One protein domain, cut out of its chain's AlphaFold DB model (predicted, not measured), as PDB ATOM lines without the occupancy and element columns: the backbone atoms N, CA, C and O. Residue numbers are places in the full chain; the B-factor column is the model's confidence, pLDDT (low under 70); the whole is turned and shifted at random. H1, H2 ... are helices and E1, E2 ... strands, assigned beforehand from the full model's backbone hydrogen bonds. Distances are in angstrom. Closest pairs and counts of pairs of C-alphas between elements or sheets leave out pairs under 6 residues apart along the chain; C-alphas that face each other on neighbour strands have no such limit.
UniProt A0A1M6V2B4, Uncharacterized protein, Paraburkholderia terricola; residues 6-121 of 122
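What this domain is: This is residues 6 to 121 of the 122 residues of an uncharacterized protein of Paraburkholderia terricola (UniProt A0A1M6V2B4). Two helical hairpins, H1-H2 and H3-H4, pack into one body with H4 crossing H2. An antiparallel strand hairpin, E1-E2, makes an arm that gives the length. The 116 printed residues, mostly helix, run H1 H2 H3 H4 E1 E2; the whole spans 51 by 29 by 25 A, only just compact, close to loose, with a radius of gyration of the C-alphas of 16.0 A.

Where its parts are: H1 is residues 6 to 17, from C-alpha 6 at (-28.138, -21.707, 18.304); H2, 21 to 38, 25.6 A; H3, 53 to 64; H4, 70 to 86, 24.3 A; E1, 101 to 106; E2, 115 to 120, to C-alpha 120 at (-36.788, -37.890, -5.247).

How they stand to each other: H1 and H2 touch at a shallow tilt of 29 degrees, opposite ways; their closest C-alphas, Ile 14 and Arg 24, are 6.6 A apart. H2 residues 23 to 31 touch H4 residues 75 to 80, about perpendicular at 82 degrees; closest C-alphas Thr 27 and Ser 79, 5.1 A. H3 and H4 only just touch, with 3 pairs of C-alphas within 8 A; closest Val 60 and Ile 77, 7.1 A. In E1-E2, N 102 and O 119 are 2.8 A apart. Every O i to N i+4 pair in H1 to H4 is within hydrogen-bond range.

The domain as a whole: The farthest C-alphas, Ala 43 and Asn 111, are 53.6 A apart. H2 to H3 and H4 to E1 are long links. The printed part has no cut, and no printed residue is under 70 in pLDDT.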
ATOM      1  N   LEU A   6     -27.104 -21.101  19.138       93.19
ATOM      2  CA  LEU A   6     -28.138 -21.707  18.304       93.19
ATOM      3  C   LEU A   6     -28.306 -23.198  18.622       93.19
ATOM      4  O   LEU A   6     -29.413 -23.654  18.900       93.19
ATOM      5  N   ILE A   7     -27.204 -23.951  18.677       95.31
ATOM      6  CA  ILE A   7     -27.234 -25.390  18.969       95.31
ATOM      7  C   ILE A   7     -27.727 -25.677  20.390       95.31
ATOM      8  O   ILE A   7     -28.428 -26.665  20.609       95.31
ATOM      9  N   LYS A   8     -27.433 -24.810  21.365       95.44
ATOM     10  CA  LYS A   8     -28.003 -24.934  22.716       95.44
ATOM     11  C   LYS A   8     -29.524 -24.774  22.708       95.44
ATOM     12  O   LYS A   8     -30.204 -25.567  23.359       95.44
ATOM     13  N   HIS A   9     -30.062 -23.818  21.948       95.50
ATOM     14  CA  HIS A   9     -31.513 -23.679  21.780       95.50
ATOM     15  C   HIS A   9     -32.127 -24.904  21.095       95.50
ATOM     16  O   HIS A   9     -33.131 -25.424  21.572       95.50
ATOM     17  N   VAL A  10     -31.479 -25.432  20.051       96.56
ATOM     18  CA  VAL A  10     -31.907 -26.679  19.397       96.56
ATOM     19  C   VAL A  10     -31.973 -27.831  20.402       96.56
ATOM     20  O   VAL A  10     -32.990 -28.517  20.474       96.56
ATOM     21  N   LYS A  11     -30.927 -28.034  21.213       96.00
ATOM     22  CA  LYS A  11     -30.899 -29.094  22.237       96.00
ATOM     23  C   LYS A  11     -32.011 -28.926  23.272       96.00
ATOM     24  O   LYS A  11     -32.660 -29.908  23.616       96.00
ATOM     25  N   HIS A  12     -32.293 -27.692  23.686       96.00
ATOM     26  CA  HIS A  12     -33.418 -27.409  24.574       96.00
ATOM     27  C   HIS A  12     -34.773 -27.787  23.946       96.00
ATOM     28  O   HIS A  12     -35.591 -28.439  24.596       96.00
ATOM     29  N   CYS A  13     -34.999 -27.459  22.667       97.12
ATOM     30  CA  CYS A  13     -36.198 -27.892  21.944       97.12
ATOM     31  C   CYS A  13     -36.280 -29.421  21.840       97.12
ATOM     32  O   CYS A  13     -37.333 -29.995  22.096       97.12
ATOM     33  N   ILE A  14     -35.170 -30.096  21.519       96.38
ATOM     34  CA  ILE A  14     -35.091 -31.564  21.452       96.38
ATOM     35  C   ILE A  14     -35.521 -32.208  22.781       96.38
ATOM     36  O   ILE A  14     -36.246 -33.208  22.772       96.38
ATOM     37  N   ASP A  15     -35.090 -31.645  23.914       95.88
ATOM     38  CA  ASP A  15     -35.481 -32.118  25.244       95.88
ATOM     39  C   ASP A  15     -36.975 -31.933  25.503       95.88
ATOM     40  O   ASP A  15     -37.631 -32.863  25.971       95.88
ATOM     41  N   LYS A  16     -37.524 -30.772  25.140       96.94
ATOM     42  CA  LYS A  16     -38.948 -30.464  25.314       96.94
ATOM     43  C   LYS A  16     -39.859 -31.325  24.431       96.94
ATOM     44  O   LYS A  16     -40.915 -31.749  24.890       96.94
ATOM     45  N   ILE A  17     -39.428 -31.629  23.206       96.62
ATOM     46  CA  ILE A  17     -40.138 -32.525  22.277       96.62
ATOM     47  C   ILE A  17     -40.136 -33.976  22.791       96.62
ATOM     48  O   ILE A  17     -41.034 -34.750  22.466       96.62
ATOM     49  N   GLY A  18     -39.138 -34.368  23.593       95.50
ATOM     50  CA  GLY A  18     -39.009 -35.740  24.087       95.50
ATOM     51  C   GLY A  18     -38.453 -36.712  23.039       95.50
ATOM     52  O   GLY A  18     -38.825 -37.884  23.010       95.50
ATOM     53  N   CYS A  19     -37.559 -36.239  22.165       93.94
ATOM     54  CA  CYS A  19     -36.920 -37.075  21.146       93.94
ATOM     55  C   CYS A  19     -36.172 -38.272  21.764       93.94
ATOM     56  O   CYS A  19     -35.453 -38.130  22.758       93.94
ATOM     57  N   ASN A  20     -36.272 -39.442  21.125       95.50
ATOM     58  CA  ASN A  20     -35.426 -40.596  21.449       95.50
ATOM     59  C   ASN A  20     -33.971 -40.375  20.990       95.50
ATOM     60  O   ASN A  20     -33.669 -39.402  20.301       95.50
ATOM     61  N   GLU A  21     -33.061 -41.277  21.363       95.50
ATOM     62  CA  GLU A  21     -31.627 -41.151  21.062       95.50
ATOM     63  C   GLU A  21     -31.337 -40.985  19.563       95.50
ATOM     64  O   GLU A  21     -30.603 -40.079  19.171       95.50
ATOM     65  N   VAL A  22     -31.980 -41.788  18.714       94.69
ATOM     66  CA  VAL A  22     -31.810 -41.702  17.255       94.69
ATOM     67  C   VAL A  22     -32.215 -40.318  16.745       94.69
ATOM     68  O   VAL A  22     -31.449 -39.669  16.034       94.69
ATOM     69  N   MET A  23     -33.382 -39.819  17.159       95.50
ATOM     70  CA  MET A  23     -33.849 -38.489  16.771       95.50
ATOM     71  C   MET A  23     -32.971 -37.378  17.339       95.50
ATOM     72  O   MET A  23     -32.761 -36.378  16.658       95.50
ATOM     73  N   ARG A  24     -32.420 -37.538  18.546       96.50
ATOM     74  CA  ARG A  24     -31.467 -36.582  19.134       96.50
ATOM     75  C   ARG A  24     -30.218 -36.454  18.272       96.50
ATOM     76  O   ARG A  24     -29.811 -35.331  17.976       96.50
ATOM     77  N   VAL A  25     -29.653 -37.583  17.838       96.31
ATOM     78  CA  VAL A  25     -28.468 -37.615  16.971       96.31
ATOM     79  C   VAL A  25     -28.779 -36.987  15.616       96.31
ATOM     80  O   VAL A  25     -28.107 -36.034  15.230       96.31
ATOM     81  N   VAL A  26     -29.830 -37.446  14.930       96.50
ATOM     82  CA  VAL A  26     -30.203 -36.926  13.602       96.50
ATOM     83  C   VAL A  26     -30.495 -35.428  13.659       96.50
ATOM     84  O   VAL A  26     -29.958 -34.668  12.854       96.50
ATOM     85  N   THR A  27     -31.283 -34.987  14.644       97.38
ATOM     86  CA  THR A  27     -31.639 -33.572  14.802       97.38
ATOM     87  C   THR A  27     -30.394 -32.735  15.085       97.38
ATOM     88  O   THR A  27     -30.150 -31.752  14.396       97.38
ATOM     89  N   THR A  28     -29.545 -33.138  16.028       96.56
ATOM     90  CA  THR A  28     -28.327 -32.377  16.340       96.56
ATOM     91  C   THR A  28     -27.394 -32.285  15.126       96.56
ATOM     92  O   THR A  28     -26.910 -31.201  14.804       96.56
ATOM     93  N   THR A  29     -27.184 -33.392  14.409       96.44
ATOM     94  CA  THR A  29     -26.311 -33.433  13.227       96.44
ATOM     95  C   THR A  29     -26.826 -32.548  12.094       96.44
ATOM     96  O   THR A  29     -26.047 -31.779  11.526       96.44
ATOM     97  N   VAL A  30     -28.123 -32.608  11.767       97.06
ATOM     98  CA  VAL A  30     -28.668 -31.771  10.689       97.06
ATOM     99  C   VAL A  30     -28.627 -30.288  11.058       97.06
ATOM    100  O   VAL A  30     -28.309 -29.462  10.205       97.06
ATOM    101  N   TRP A  31     -28.850 -29.944  12.329       97.12
ATOM    102  CA  TRP A  31     -28.778 -28.561  12.798       97.12
ATOM    103  C   TRP A  31     -27.352 -27.997  12.798       97.12
ATOM    104  O   TRP A  31     -27.177 -26.834  12.448       97.12
ATOM    105  N   PHE A  32     -26.324 -28.807  13.079       96.19
ATOM    106  CA  PHE A  32     -24.929 -28.393  12.865       96.19
ATOM    107  C   PHE A  32     -24.620 -28.139  11.385       96.19
ATOM    108  O   PHE A  32     -23.979 -27.145  11.044       96.19
ATOM    109  N   ALA A  33     -25.087 -29.015  10.490       95.88
ATOM    110  CA  ALA A  33     -24.895 -28.826   9.051       95.88
ATOM    111  C   ALA A  33     -25.603 -27.559   8.542       95.88
ATOM    112  O   ALA A  33     -25.068 -26.840   7.700       95.88
ATOM    113  N   LEU A  34     -26.794 -27.283   9.071       95.81
ATOM    114  CA  LEU A  34     -27.575 -26.093   8.767       95.81
ATOM    115  C   LEU A  34     -26.894 -24.827   9.290       95.81
ATOM    116  O   LEU A  34     -26.762 -23.866   8.539       95.81
ATOM    117  N   GLU A  35     -26.401 -24.824  10.530       95.12
ATOM    118  CA  GLU A  35     -25.620 -23.709  11.079       95.12
ATOM    119  C   GLU A  35     -24.404 -23.392  10.200       95.12
ATOM    120  O   GLU A  35     -24.169 -22.231   9.856       95.12
ATOM    121  N   HIS A  36     -23.662 -24.427   9.793       94.06
ATOM    122  CA  HIS A  36     -22.519 -24.268   8.901       94.06
ATOM    123  C   HIS A  36     -22.926 -23.703   7.535       94.06
ATOM    124  O   HIS A  36     -22.239 -22.834   7.006       94.06
ATOM    125  N   PHE A  37     -24.049 -24.162   6.979       95.06
ATOM    126  CA  PHE A  37     -24.588 -23.634   5.728       95.06
ATOM    127  C   PHE A  37     -24.970 -22.155   5.852       95.06
ATOM    128  O   PHE A  37     -24.593 -21.360   4.997       95.06
ATOM    129  N   ILE A  38     -25.665 -21.760   6.923       94.06
ATOM    130  CA  ILE A  38     -26.064 -20.362   7.152       94.06
ATOM    131  C   ILE A  38     -24.840 -19.449   7.235       94.06
ATOM    132  O   ILE A  38     -24.829 -18.394   6.599       94.06
ATOM    133  N   ALA A  39     -23.793 -19.884   7.940       92.62
ATOM    134  CA  ALA A  39     -22.559 -19.119   8.113       92.62
ATOM    135  C   ALA A  39     -21.848 -18.765   6.788       92.62
ATOM    136  O   ALA A  39     -21.004 -17.871   6.771       92.62
ATOM    137  N   GLN A  40     -22.176 -19.437   5.676       92.44
ATOM    138  CA  GLN A  40     -21.637 -19.130   4.343       92.44
ATOM    139  C   GLN A  40     -22.327 -17.932   3.669       92.44
ATOM    140  O   GLN A  40     -21.748 -17.332   2.766       92.44
ATOM    141  N   TYR A  41     -23.551 -17.585   4.083       89.88
ATOM    142  CA  TYR A  41     -24.370 -16.548   3.443       89.88
ATOM    143  C   TYR A  41     -24.659 -15.357   4.356       89.88
ATOM    144  O   TYR A  41     -24.872 -14.249   3.865       89.88
ATOM    145  N   SER A  42     -24.684 -15.567   5.672       87.06
ATOM    146  CA  SER A  42     -24.998 -14.530   6.652       87.06
ATOM    147  C   SER A  42     -24.371 -14.827   8.013       87.06
ATOM    148  O   SER A  42     -23.869 -15.919   8.269       87.06
ATOM    149  N   ALA A  43     -24.442 -13.856   8.926       88.31
ATOM    150  CA  ALA A  43     -24.158 -14.121  10.330       88.31
ATOM    151  C   ALA A  43     -25.138 -15.174  10.875       88.31
ATOM    152  O   ALA A  43     -26.334 -15.123  10.580       88.31
ATOM    153  N   THR A  44     -24.629 -16.116  11.668       87.00
ATOM    154  CA  THR A  44     -25.450 -17.136  12.325       87.00
ATOM    155  C   THR A  44     -26.355 -16.481  13.373       87.00
ATOM    156  O   THR A  44     -25.837 -15.844  14.297       87.00
ATOM    157  N   PRO A  45     -27.687 -16.641  13.280       88.44
ATOM    158  CA  PRO A  45     -28.600 -16.116  14.285       88.44
ATOM    159  C   PRO A  45     -28.365 -16.753  15.654       88.44
ATOM    160  O   PRO A  45     -28.049 -17.937  15.769       88.44
ATOM    161  N   THR A  46     -28.546 -15.970  16.714       87.88
ATOM    162  CA  THR A  46     -28.443 -16.465  18.094       87.88
ATOM    163  C   THR A  46     -29.755 -17.070  18.593       87.88
ATOM    164  O   THR A  46     -29.747 -17.828  19.564       87.88
ATOM    165  N   ARG A  47     -30.874 -16.778  17.926       89.81
ATOM    166  CA  ARG A  47     -32.219 -17.275  18.238       89.81
ATOM    167  C   ARG A  47     -32.783 -18.067  17.064       89.81
ATOM    168  O   ARG A  47     -32.423 -17.815  15.917       89.81
ATOM    169  N   LEU A  48     -33.666 -19.019  17.355       92.88
ATOM    170  CA  LEU A  48     -34.289 -19.856  16.324       92.88
ATOM    171  C   LEU A  48     -35.317 -19.059  15.511       92.88
ATOM    172  O   LEU A  48     -35.432 -19.247  14.307       92.88
ATOM    173  N   GLU A  49     -36.027 -18.139  16.155       91.62
ATOM    174  CA  GLU A  49     -37.085 -17.310  15.566       91.62
ATOM    175  C   GLU A  49     -36.554 -16.301  14.539       91.62
ATOM    176  O   GLU A  49     -37.298 -15.860  13.669       91.62
ATOM    177  N   ASP A  50     -35.260 -15.983  14.616       91.56
ATOM    178  CA  ASP A  50     -34.575 -15.058  13.711       91.56
ATOM    179  C   ASP A  50     -34.058 -15.761  12.435       91.56
ATOM    180  O   ASP A  50     -33.383 -15.146  11.607       91.56
ATOM    181  N   LEU A  51     -34.330 -17.062  12.268       93.75
ATOM    182  CA  LEU A  51     -33.929 -17.812  11.080       93.75
ATOM    183  C   LEU A  51     -34.750 -17.401   9.852       93.75
ATOM    184  O   LEU A  51     -35.981 -17.425   9.855       93.75
ATOM    185  N   ASP A  52     -34.047 -17.119   8.756       92.94
ATOM    186  CA  ASP A  52     -34.669 -16.869   7.459       92.94
ATOM    187  C   ASP A  52     -35.196 -18.173   6.840       92.94
ATOM    188  O   ASP A  52     -34.437 -19.053   6.421       92.94
ATOM    189  N   VAL A  53     -36.521 -18.272   6.726       92.50
ATOM    190  CA  VAL A  53     -37.231 -19.400   6.107       92.50
ATOM    191  C   VAL A  53     -36.768 -19.664   4.673       92.50
ATOM    192  O   VAL A  53     -36.680 -20.827   4.269       92.50
ATOM    193  N   ALA A  54     -36.441 -18.626   3.899       93.44
ATOM    194  CA  ALA A  54     -35.963 -18.801   2.531       93.44
ATOM    195  C   ALA A  54     -34.589 -19.486   2.508       93.44
ATOM    196  O   ALA A  54     -34.347 -20.377   1.690       93.44
ATOM    197  N   LEU A  55     -33.706 -19.133   3.444       94.19
ATOM    198  CA  LEU A  55     -32.400 -19.772   3.590       94.19
ATOM    199  C   LEU A  55     -32.527 -21.228   4.059       94.19
ATOM    200  O   LEU A  55     -31.822 -22.102   3.550       94.19
ATOM    201  N   LEU A  56     -33.477 -21.513   4.956       95.62
ATOM    202  CA  LEU A  56     -33.811 -22.878   5.376       95.62
ATOM    203  C   LEU A  56     -34.326 -23.729   4.202       95.62
ATOM    204  O   LEU A  56     -33.925 -24.884   4.049       95.62
ATOM    205  N   ALA A  57     -35.175 -23.164   3.339       96.00
ATOM    206  CA  ALA A  57     -35.667 -23.854   2.146       96.00
ATOM    207  C   ALA A  57     -34.531 -24.153   1.155       96.00
ATOM    208  O   ALA A  57     -34.423 -25.277   0.666       96.00
ATOM    209  N   ARG A  58     -33.620 -23.193   0.940       95.56
ATOM    210  CA  ARG A  58     -32.413 -23.396   0.119       95.56
ATOM    211  C   ARG A  58     -31.487 -24.473   0.685       95.56
ATOM    212  O   ARG A  58     -30.886 -25.222  -0.085       95.56
ATOM    213  N   PHE A  59     -31.375 -24.582   2.010       96.00
ATOM    214  CA  PHE A  59     -30.631 -25.673   2.644       96.00
ATOM    215  C   PHE A  59     -31.251 -27.039   2.320       96.00
ATOM    216  O   PHE A  59     -30.533 -27.953   1.913       96.00
ATOM    217  N   VAL A  60     -32.578 -27.172   2.447       96.12
ATOM    218  CA  VAL A  60     -33.301 -28.413   2.113       96.12
ATOM    219  C   VAL A  60     -33.122 -28.778   0.640       96.12
ATOM    220  O   VAL A  60     -32.819 -29.929   0.328       96.12
ATOM    221  N   GLU A  61     -33.240 -27.801  -0.260       94.94
ATOM    222  CA  GLU A  61     -32.994 -27.994  -1.690       94.94
ATOM    223  C   GLU A  61     -31.567 -28.495  -1.943       94.94
ATOM    224  O   GLU A  61     -31.385 -29.534  -2.577       94.94
ATOM    225  N   THR A  62     -30.560 -27.833  -1.365       94.25
ATOM    226  CA  THR A  62     -29.147 -28.226  -1.495       94.25
ATOM    227  C   THR A  62     -28.902 -29.642  -0.969       94.25
ATOM    228  O   THR A  62     -28.229 -30.433  -1.621       94.25
ATOM    229  N   ARG A  63     -29.483 -30.003   0.184       93.00
ATOM    230  CA  ARG A  63     -29.378 -31.361   0.748       93.00
ATOM    231  C   ARG A  63     -30.069 -32.421  -0.108       93.00
ATOM    232  O   ARG A  63     -29.666 -33.580  -0.066       93.00
ATOM    233  N   SER A  64     -31.100 -32.046  -0.862       93.19
ATOM    234  CA  SER A  64     -31.823 -32.970  -1.739       93.19
ATOM    235  C   SER A  64     -31.066 -33.288  -3.034       93.19
ATOM    236  O   SER A  64     -31.240 -34.369  -3.599       93.19
ATOM    237  N   GLN A  65     -30.190 -32.390  -3.492       91.44
ATOM    238  CA  GLN A  65     -29.413 -32.591  -4.713       91.44
ATOM    239  C   GLN A  65     -28.447 -33.772  -4.554       91.44
ATOM    240  O   GLN A  65     -27.597 -33.792  -3.669       91.44
ATOM    241  N   GLY A  66     -28.587 -34.782  -5.417       79.25
ATOM    242  CA  GLY A  66     -27.751 -35.986  -5.375       79.25
ATOM    243  C   GLY A  66     -27.990 -36.888  -4.156       79.25
ATOM    244  O   GLY A  66     -27.180 -37.775  -3.892       79.25
ATOM    245  N   CYS A  67     -29.083 -36.684  -3.411       87.94
ATOM    246  CA  CYS A  67     -29.388 -37.489  -2.236       87.94
ATOM    247  C   CYS A  67     -29.786 -38.922  -2.625       87.94
ATOM    248  O   CYS A  67     -30.757 -39.141  -3.351       87.94
ATOM    249  N   VAL A  68     -29.039 -39.897  -2.104       83.50
ATOM    250  CA  VAL A  68     -29.285 -41.330  -2.329       83.50
ATOM    251  C   VAL A  68     -30.209 -41.917  -1.257       83.50
ATOM    252  O   VAL A  68     -31.058 -42.750  -1.566       83.50
ATOM    253  N   ASP A  69     -30.079 -41.469  -0.004       93.06
ATOM    254  CA  ASP A  69     -30.902 -41.937   1.116       93.06
ATOM    255  C   ASP A  69     -32.076 -40.984   1.383       93.06
ATOM    256  O   ASP A  69     -32.014 -40.063   2.201       93.06
ATOM    257  N   VAL A  70     -33.174 -41.225   0.665       93.88
ATOM    258  CA  VAL A  70     -34.391 -40.409   0.764       93.88
ATOM    259  C   VAL A  70     -35.043 -40.510   2.145       93.88
ATOM    260  O   VAL A  70     -35.646 -39.542   2.599       93.88
ATOM    261  N   GLU A  71     -34.945 -41.651   2.832       93.81
ATOM    262  CA  GLU A  71     -35.552 -41.806   4.162       93.81
ATOM    263  C   GLU A  71     -34.813 -40.961   5.198       93.81
ATOM    264  O   GLU A  71     -35.454 -40.256   5.983       93.81
ATOM    265  N   LEU A  72     -33.477 -40.967   5.155       94.50
ATOM    266  CA  LEU A  72     -32.671 -40.105   6.013       94.50
ATOM    267  C   LEU A  72     -32.956 -38.623   5.741       94.50
ATOM    268  O   LEU A  72     -33.169 -37.872   6.690       94.50
ATOM    269  N   LEU A  73     -33.045 -38.209   4.473       96.06
ATOM    270  CA  LEU A  73     -33.385 -36.826   4.118       96.06
ATOM    271  C   LEU A  73     -34.760 -36.409   4.661       96.06
ATOM    272  O   LEU A  73     -34.916 -35.316   5.204       96.06
ATOM    273  N   LEU A  74     -35.772 -37.273   4.542       95.94
ATOM    274  CA  LEU A  74     -37.100 -36.995   5.096       95.94
ATOM    275  C   LEU A  74     -37.064 -36.873   6.623       95.94
ATOM    276  O   LEU A  74     -37.771 -36.032   7.188       95.94
ATOM    277  N   LEU A  75     -36.234 -37.679   7.289       96.06
ATOM    278  CA  LEU A  75     -36.031 -37.601   8.730       96.06
ATOM    279  C   LEU A  75     -35.342 -36.290   9.130       96.06
ATOM    280  O   LEU A  75     -35.825 -35.609  10.029       96.06
ATOM    281  N   GLU A  76     -34.289 -35.893   8.414       96.75
ATOM    282  CA  GLU A  76     -33.587 -34.615   8.587       96.75
ATOM    283  C   GLU A  76     -34.543 -33.415   8.434       96.75
ATOM    284  O   GLU A  76     -34.603 -32.550   9.312       96.75
ATOM    285  N   ILE A  77     -35.350 -33.384   7.365       96.94
ATOM    286  CA  ILE A  77     -36.349 -32.326   7.131       96.94
ATOM    287  C   ILE A  77     -37.381 -32.294   8.266       96.94
ATOM    288  O   ILE A  77     -37.746 -31.222   8.752       96.94
ATOM    289  N   THR A  78     -37.843 -33.465   8.711       96.38
ATOM    290  CA  THR A  78     -38.796 -33.573   9.823       96.38
ATOM    291  C   THR A  78     -38.187 -33.035  11.116       96.38
ATOM    292  O   THR A  78     -38.817 -32.229  11.797       96.38
ATOM    293  N   SER A  79     -36.943 -33.406  11.423       96.88
ATOM    294  CA  SER A  79     -36.186 -32.914  12.577       96.88
ATOM    295  C   SER A  79     -36.042 -31.392  12.598       96.88
ATOM    296  O   SER A  79     -36.236 -30.776  13.647       96.88
ATOM    297  N   ILE A  80     -35.756 -30.767  11.451       97.19
ATOM    298  CA  ILE A  80     -35.701 -29.302  11.339       97.19
ATOM    299  C   ILE A  80     -37.073 -28.699  11.645       97.19
ATOM    300  O   ILE A  80     -37.195 -27.818  12.495       97.19
ATOM    301  N   ARG A  81     -38.123 -29.204  10.988       97.50
ATOM    302  CA  ARG A  81     -39.486 -28.680  11.146       97.50
ATOM    303  C   ARG A  81     -39.988 -28.792  12.578       97.50
ATOM    304  O   ARG A  81     -40.595 -27.845  13.057       97.50
ATOM    305  N   MET A  82     -39.734 -29.907  13.264       97.25
ATOM    306  CA  MET A  82     -40.162 -30.082  14.655       97.25
ATOM    307  C   MET A  82     -39.535 -29.039  15.584       97.25
ATOM    308  O   MET A  82     -40.248 -28.448  16.387       97.25
ATOM    309  N   VAL A  83     -38.234 -28.770  15.444       97.81
ATOM    310  CA  VAL A  83     -37.554 -27.747  16.254       97.81
ATOM    311  C   VAL A  83     -38.096 -26.350  15.950       97.81
ATOM    312  O   VAL A  83     -38.343 -25.593  16.882       97.81
ATOM    313  N   LEU A  84     -38.345 -26.024  14.677       97.31
ATOM    314  CA  LEU A  84     -38.918 -24.728  14.292       97.31
ATOM    315  C   LEU A  84     -40.351 -24.543  14.814       97.31
ATOM    316  O   LEU A  84     -40.703 -23.472  15.296       97.31
ATOM    317  N   LEU A  85     -41.186 -25.584  14.746       96.94
ATOM    318  CA  LEU A  85     -42.538 -25.544  15.312       96.94
ATOM    319  C   LEU A  85     -42.492 -25.340  16.830       96.94
ATOM    320  O   LEU A  85     -43.215 -24.499  17.358       96.94
ATOM    321  N   GLU A  86     -41.608 -26.064  17.519       96.62
ATOM    322  CA  GLU A  86     -41.408 -25.915  18.962       96.62
ATOM    323  C   GLU A  86     -40.886 -24.518  19.335       96.62
ATOM    324  O   GLU A  86     -41.250 -23.974  20.376       96.62
ATOM    325  N   SER A  87     -40.077 -23.898  18.472       94.88
ATOM    326  CA  SER A  87     -39.583 -22.534  18.670       94.88
ATOM    327  C   SER A  87     -40.579 -21.442  18.259       94.88
ATOM    328  O   SER A  87     -40.238 -20.266  18.336       94.88
ATOM    329  N   GLY A  88     -41.790 -21.796  17.818       94.88
ATOM    330  CA  GLY A  88     -42.874 -20.845  17.549       94.88
ATOM    331  C   GLY A  88     -43.145 -20.521  16.077       94.88
ATOM    332  O   GLY A  88     -43.988 -19.664  15.807       94.88
ATOM    333  N   PHE A  89     -42.502 -21.194  15.116       96.88
ATOM    334  CA  PHE A  89     -42.899 -21.070  13.709       96.88
ATOM    335  C   PHE A  89     -44.276 -21.692  13.471       96.88
ATOM    336  O   PHE A  89     -44.655 -22.705  14.059       96.88
ATOM    337  N   LEU A  90     -45.015 -21.112  12.533       95.75
ATOM    338  CA  LEU A  90     -46.300 -21.628  12.088       95.75
ATOM    339  C   LEU A  90     -46.127 -22.634  10.946       95.75
ATOM    340  O   LEU A  90     -45.243 -22.523  10.098       95.75
ATOM    341  N   HIS A  91     -47.049 -23.592  10.861       94.12
ATOM    342  CA  HIS A  91     -47.026 -24.640   9.835       94.12
ATOM    343  C   HIS A  91     -46.997 -24.087   8.400       94.12
ATOM    344  O   HIS A  91     -46.326 -24.656   7.539       94.12
ATOM    345  N   ASN A  92     -47.699 -22.980   8.138       94.69
ATOM    346  CA  ASN A  92     -47.741 -22.341   6.820       94.69
ATOM    347  C   ASN A  92     -46.381 -21.745   6.411       94.69
ATOM    348  O   ASN A  92     -46.026 -21.818   5.234       94.69
ATOM    349  N   GLN A  93     -45.595 -21.238   7.367       94.75
ATOM    350  CA  GLN A  93     -44.243 -20.724   7.119       94.75
ATOM    351  C   GLN A  93     -43.283 -21.846   6.697       94.75
ATOM    352  O   GLN A  93     -42.374 -21.618   5.913       94.75
ATOM    353  N   LEU A  94     -43.509 -23.079   7.154       96.12
ATOM    354  CA  LEU A  94     -42.605 -24.210   6.913       96.12
ATOM    355  C   LEU A  94     -42.981 -25.054   5.686       96.12
ATOM    356  O   LEU A  94     -42.404 -26.119   5.461       96.12
ATOM    357  N   THR A  95     -43.950 -24.611   4.885       92.12
ATOM    358  CA  THR A  95     -44.418 -25.349   3.695       92.12
ATOM    359  C   THR A  95     -43.313 -25.553   2.655       92.12
ATOM    360  O   THR A  95     -43.235 -26.624   2.048       92.12
ATOM    361  N   GLY A  96     -42.408 -24.579   2.521       91.44
ATOM    362  CA  GLY A  96     -41.223 -24.666   1.662       91.44
ATOM    363  C   GLY A  96     -40.152 -25.649   2.149       91.44
ATOM    364  O   GLY A  96     -39.286 -26.031   1.372       91.44
ATOM    365  N   LEU A  97     -40.223 -26.121   3.400       95.81
ATOM    366  CA  LEU A  97     -39.320 -27.147   3.932       95.81
ATOM    367  C   LEU A  97     -39.863 -28.536   3.595       95.81
ATOM    368  O   LEU A  97     -40.345 -29.284   4.454       95.81
ATOM    369  N   SER A  98     -39.877 -28.857   2.307       93.62
ATOM    370  CA  SER A  98     -40.357 -30.137   1.808       93.62
ATOM    371  C   SER A  98     -39.649 -30.536   0.521       93.62
ATOM    372  O   SER A  98     -39.104 -29.705  -0.198       93.62
ATOM    373  N   VAL A  99     -39.674 -31.835   0.237       94.25
ATOM    374  CA  VAL A  99     -39.195 -32.409  -1.020       94.25
ATOM    375  C   VAL A  99     -40.291 -33.279  -1.615       94.25
ATOM    376  O   VAL A  99     -41.098 -33.872  -0.893       94.25
ATOM    377  N   ARG A 100     -40.336 -33.359  -2.945       93.31
ATOM    378  CA  ARG A 100     -41.271 -34.244  -3.641       93.31
ATOM    379  C   ARG A 100     -40.658 -35.633  -3.755       93.31
ATOM    380  O   ARG A 100     -39.543 -35.785  -4.241       93.31
ATOM    381  N   VAL A 101     -41.410 -36.635  -3.315       93.69
ATOM    382  CA  VAL A 101     -40.981 -38.035  -3.313       93.69
ATOM    383  C   VAL A 101     -41.958 -38.868  -4.128       93.69
ATOM    384  O   VAL A 101     -43.172 -38.803  -3.920       93.69
ATOM    385  N   LYS A 102     -41.420 -39.698  -5.017       93.19
ATOM    386  CA  LYS A 102     -42.143 -40.740  -5.740       93.19
ATOM    387  C   LYS A 102     -41.931 -42.081  -5.042       93.19
ATOM    388  O   LYS A 102     -40.872 -42.356  -4.481       93.19
ATOM    389  N   ARG A 103     -42.954 -42.936  -5.081       92.69
ATOM    390  CA  ARG A 103     -42.862 -44.330  -4.633       92.69
ATOM    391  C   ARG A 103     -42.827 -45.248  -5.840       92.69
ATOM    392  O   ARG A 103     -43.713 -45.184  -6.689       92.69
ATOM    393  N   GLU A 104     -41.832 -46.120  -5.885       91.94
ATOM    394  CA  GLU A 104     -41.667 -47.094  -6.958       91.94
ATOM    395  C   GLU A 104     -41.924 -48.495  -6.431       91.94
ATOM    396  O   GLU A 104     -41.386 -48.915  -5.403       91.94
ATOM    397  N   ARG A 105     -42.813 -49.213  -7.116       92.44
ATOM    398  CA  ARG A 105     -43.206 -50.561  -6.732       92.44
ATOM    399  C   ARG A 105     -42.037 -51.517  -6.960       92.44
ATOM    400  O   ARG A 105     -41.528 -51.613  -8.069       92.44
ATOM    401  N   LEU A 106     -41.674 -52.263  -5.921       93.25
ATOM    402  CA  LEU A 106     -40.692 -53.340  -6.012       93.25
ATOM    403  C   LEU A 106     -41.386 -54.703  -6.030       93.25
ATOM    404  O   LEU A 106     -42.538 -54.834  -5.599       93.25
ATOM    405  N   ALA A 107     -40.656 -55.726  -6.478       94.00
ATOM    406  CA  ALA A 107     -41.055 -57.110  -6.262       94.00
ATOM    407  C   ALA A 107     -41.265 -57.373  -4.761       94.00
ATOM    408  O   ALA A 107     -40.574 -56.803  -3.906       94.00
ATOM    409  N   ASN A 108     -42.234 -58.235  -4.446       94.88
ATOM    410  CA  ASN A 108     -42.464 -58.665  -3.071       94.88
ATOM    411  C   ASN A 108     -41.197 -59.304  -2.486       94.88
ATOM    412  O   ASN A 108     -40.352 -59.825  -3.218       94.88
ATOM    413  N   ASP A 109     -41.055 -59.267  -1.161       93.06
ATOM    414  CA  ASP A 109     -39.996 -60.047  -0.522       93.06
ATOM    415  C   ASP A 109     -40.258 -61.559  -0.607       93.06
ATOM    416  O   ASP A 109     -41.284 -62.023  -1.109       93.06
ATOM    417  N   LYS A 110     -39.315 -62.339  -0.071       92.44
ATOM    418  CA  LYS A 110     -39.377 -63.807  -0.031       92.44
ATOM    419  C   LYS A 110     -40.611 -64.350   0.705       92.44
ATOM    420  O   LYS A 110     -40.968 -65.500   0.492       92.44
ATOM    421  N   ASN A 111     -41.260 -63.533   1.538       94.25
ATOM    422  CA  ASN A 111     -42.466 -63.876   2.290       94.25
ATOM    423  C   ASN A 111     -43.744 -63.325   1.628       94.25
ATOM    424  O   ASN A 111     -44.810 -63.341   2.239       94.25
ATOM    425  N   GLY A 112     -43.646 -62.783   0.409       92.12
ATOM    426  CA  GLY A 112     -44.770 -62.176  -0.300       92.12
ATOM    427  C   GLY A 112     -45.144 -60.772   0.188       92.12
ATOM    428  O   GLY A 112     -46.160 -60.237  -0.259       92.12
ATOM    429  N   LYS A 113     -44.357 -60.135   1.069       92.88
ATOM    430  CA  LYS A 113     -44.695 -58.805   1.591       92.88
ATOM    431  C   LYS A 113     -44.511 -57.726   0.537       92.88
ATOM    432  O   LYS A 113     -43.516 -57.682  -0.190       92.88
ATOM    433  N   TYR A 114     -45.470 -56.807   0.527       93.06
ATOM    434  CA  TYR A 114     -45.486 -55.641  -0.340       93.06
ATOM    435  C   TYR A 114     -44.299 -54.710  -0.040       93.06
ATOM    436  O   TYR A 114     -44.124 -54.271   1.094       93.06
ATOM    437  N   ARG A 115     -43.521 -54.350  -1.070       92.75
ATOM    438  CA  ARG A 115     -42.390 -53.414  -0.981       92.75
ATOM    439  C   ARG A 115     -42.480 -52.254  -1.969       92.75
ATOM    440  O   ARG A 115     -43.087 -52.358  -3.037       92.75
ATOM    441  N   PHE A 116     -41.843 -51.153  -1.600       93.12
ATOM    442  CA  PHE A 116     -41.663 -49.975  -2.439       93.12
ATOM    443  C   PHE A 116     -40.318 -49.318  -2.111       93.12
ATOM    444  O   PHE A 116     -39.850 -49.417  -0.978       93.12
ATOM    445  N   ALA A 117     -39.723 -48.657  -3.097       90.56
ATOM    446  CA  ALA A 117     -38.624 -47.718  -2.912       90.56
ATOM    447  C   ALA A 117     -39.172 -46.284  -2.922       90.56
ATOM    448  O   ALA A 117     -40.218 -46.025  -3.524       90.56
ATOM    449  N   LYS A 118     -38.477 -45.362  -2.254       92.38
ATOM    450  CA  LYS A 118     -38.716 -43.920  -2.365       92.38
ATOM    451  C   LYS A 118     -37.594 -43.301  -3.189       92.38
ATOM    452  O   LYS A 118     -36.429 -43.584  -2.931       92.38
ATOM    453  N   THR A 119     -37.952 -42.459  -4.146       92.25
ATOM    454  CA  THR A 119     -37.011 -41.688  -4.965       92.25
ATOM    455  C   THR A 119     -37.432 -40.223  -4.969       92.25
ATOM    456  O   THR A 119     -38.620 -39.915  -4.846       92.25
ATOM    457  N   LEU A 120     -36.471 -39.305  -5.063       91.69
ATOM    458  CA  LEU A 120     -36.788 -37.890  -5.247       91.69
ATOM    459  C   LEU A 120     -37.381 -37.673  -6.638       91.69
ATOM    460  O   LEU A 120     -36.925 -38.264  -7.617       91.69
ATOM    461  N   CYS A 121     -38.412 -36.834  -6.721       87.69
ATOM    462  CA  CYS A 121     -38.879 -36.347  -8.010       87.69
ATOM    463  C   CYS A 121     -37.852 -35.344  -8.545       87.69
ATOM    464  O   CYS A 121     -37.542 -34.373  -7.856       87.69
TER     465      CYS A 121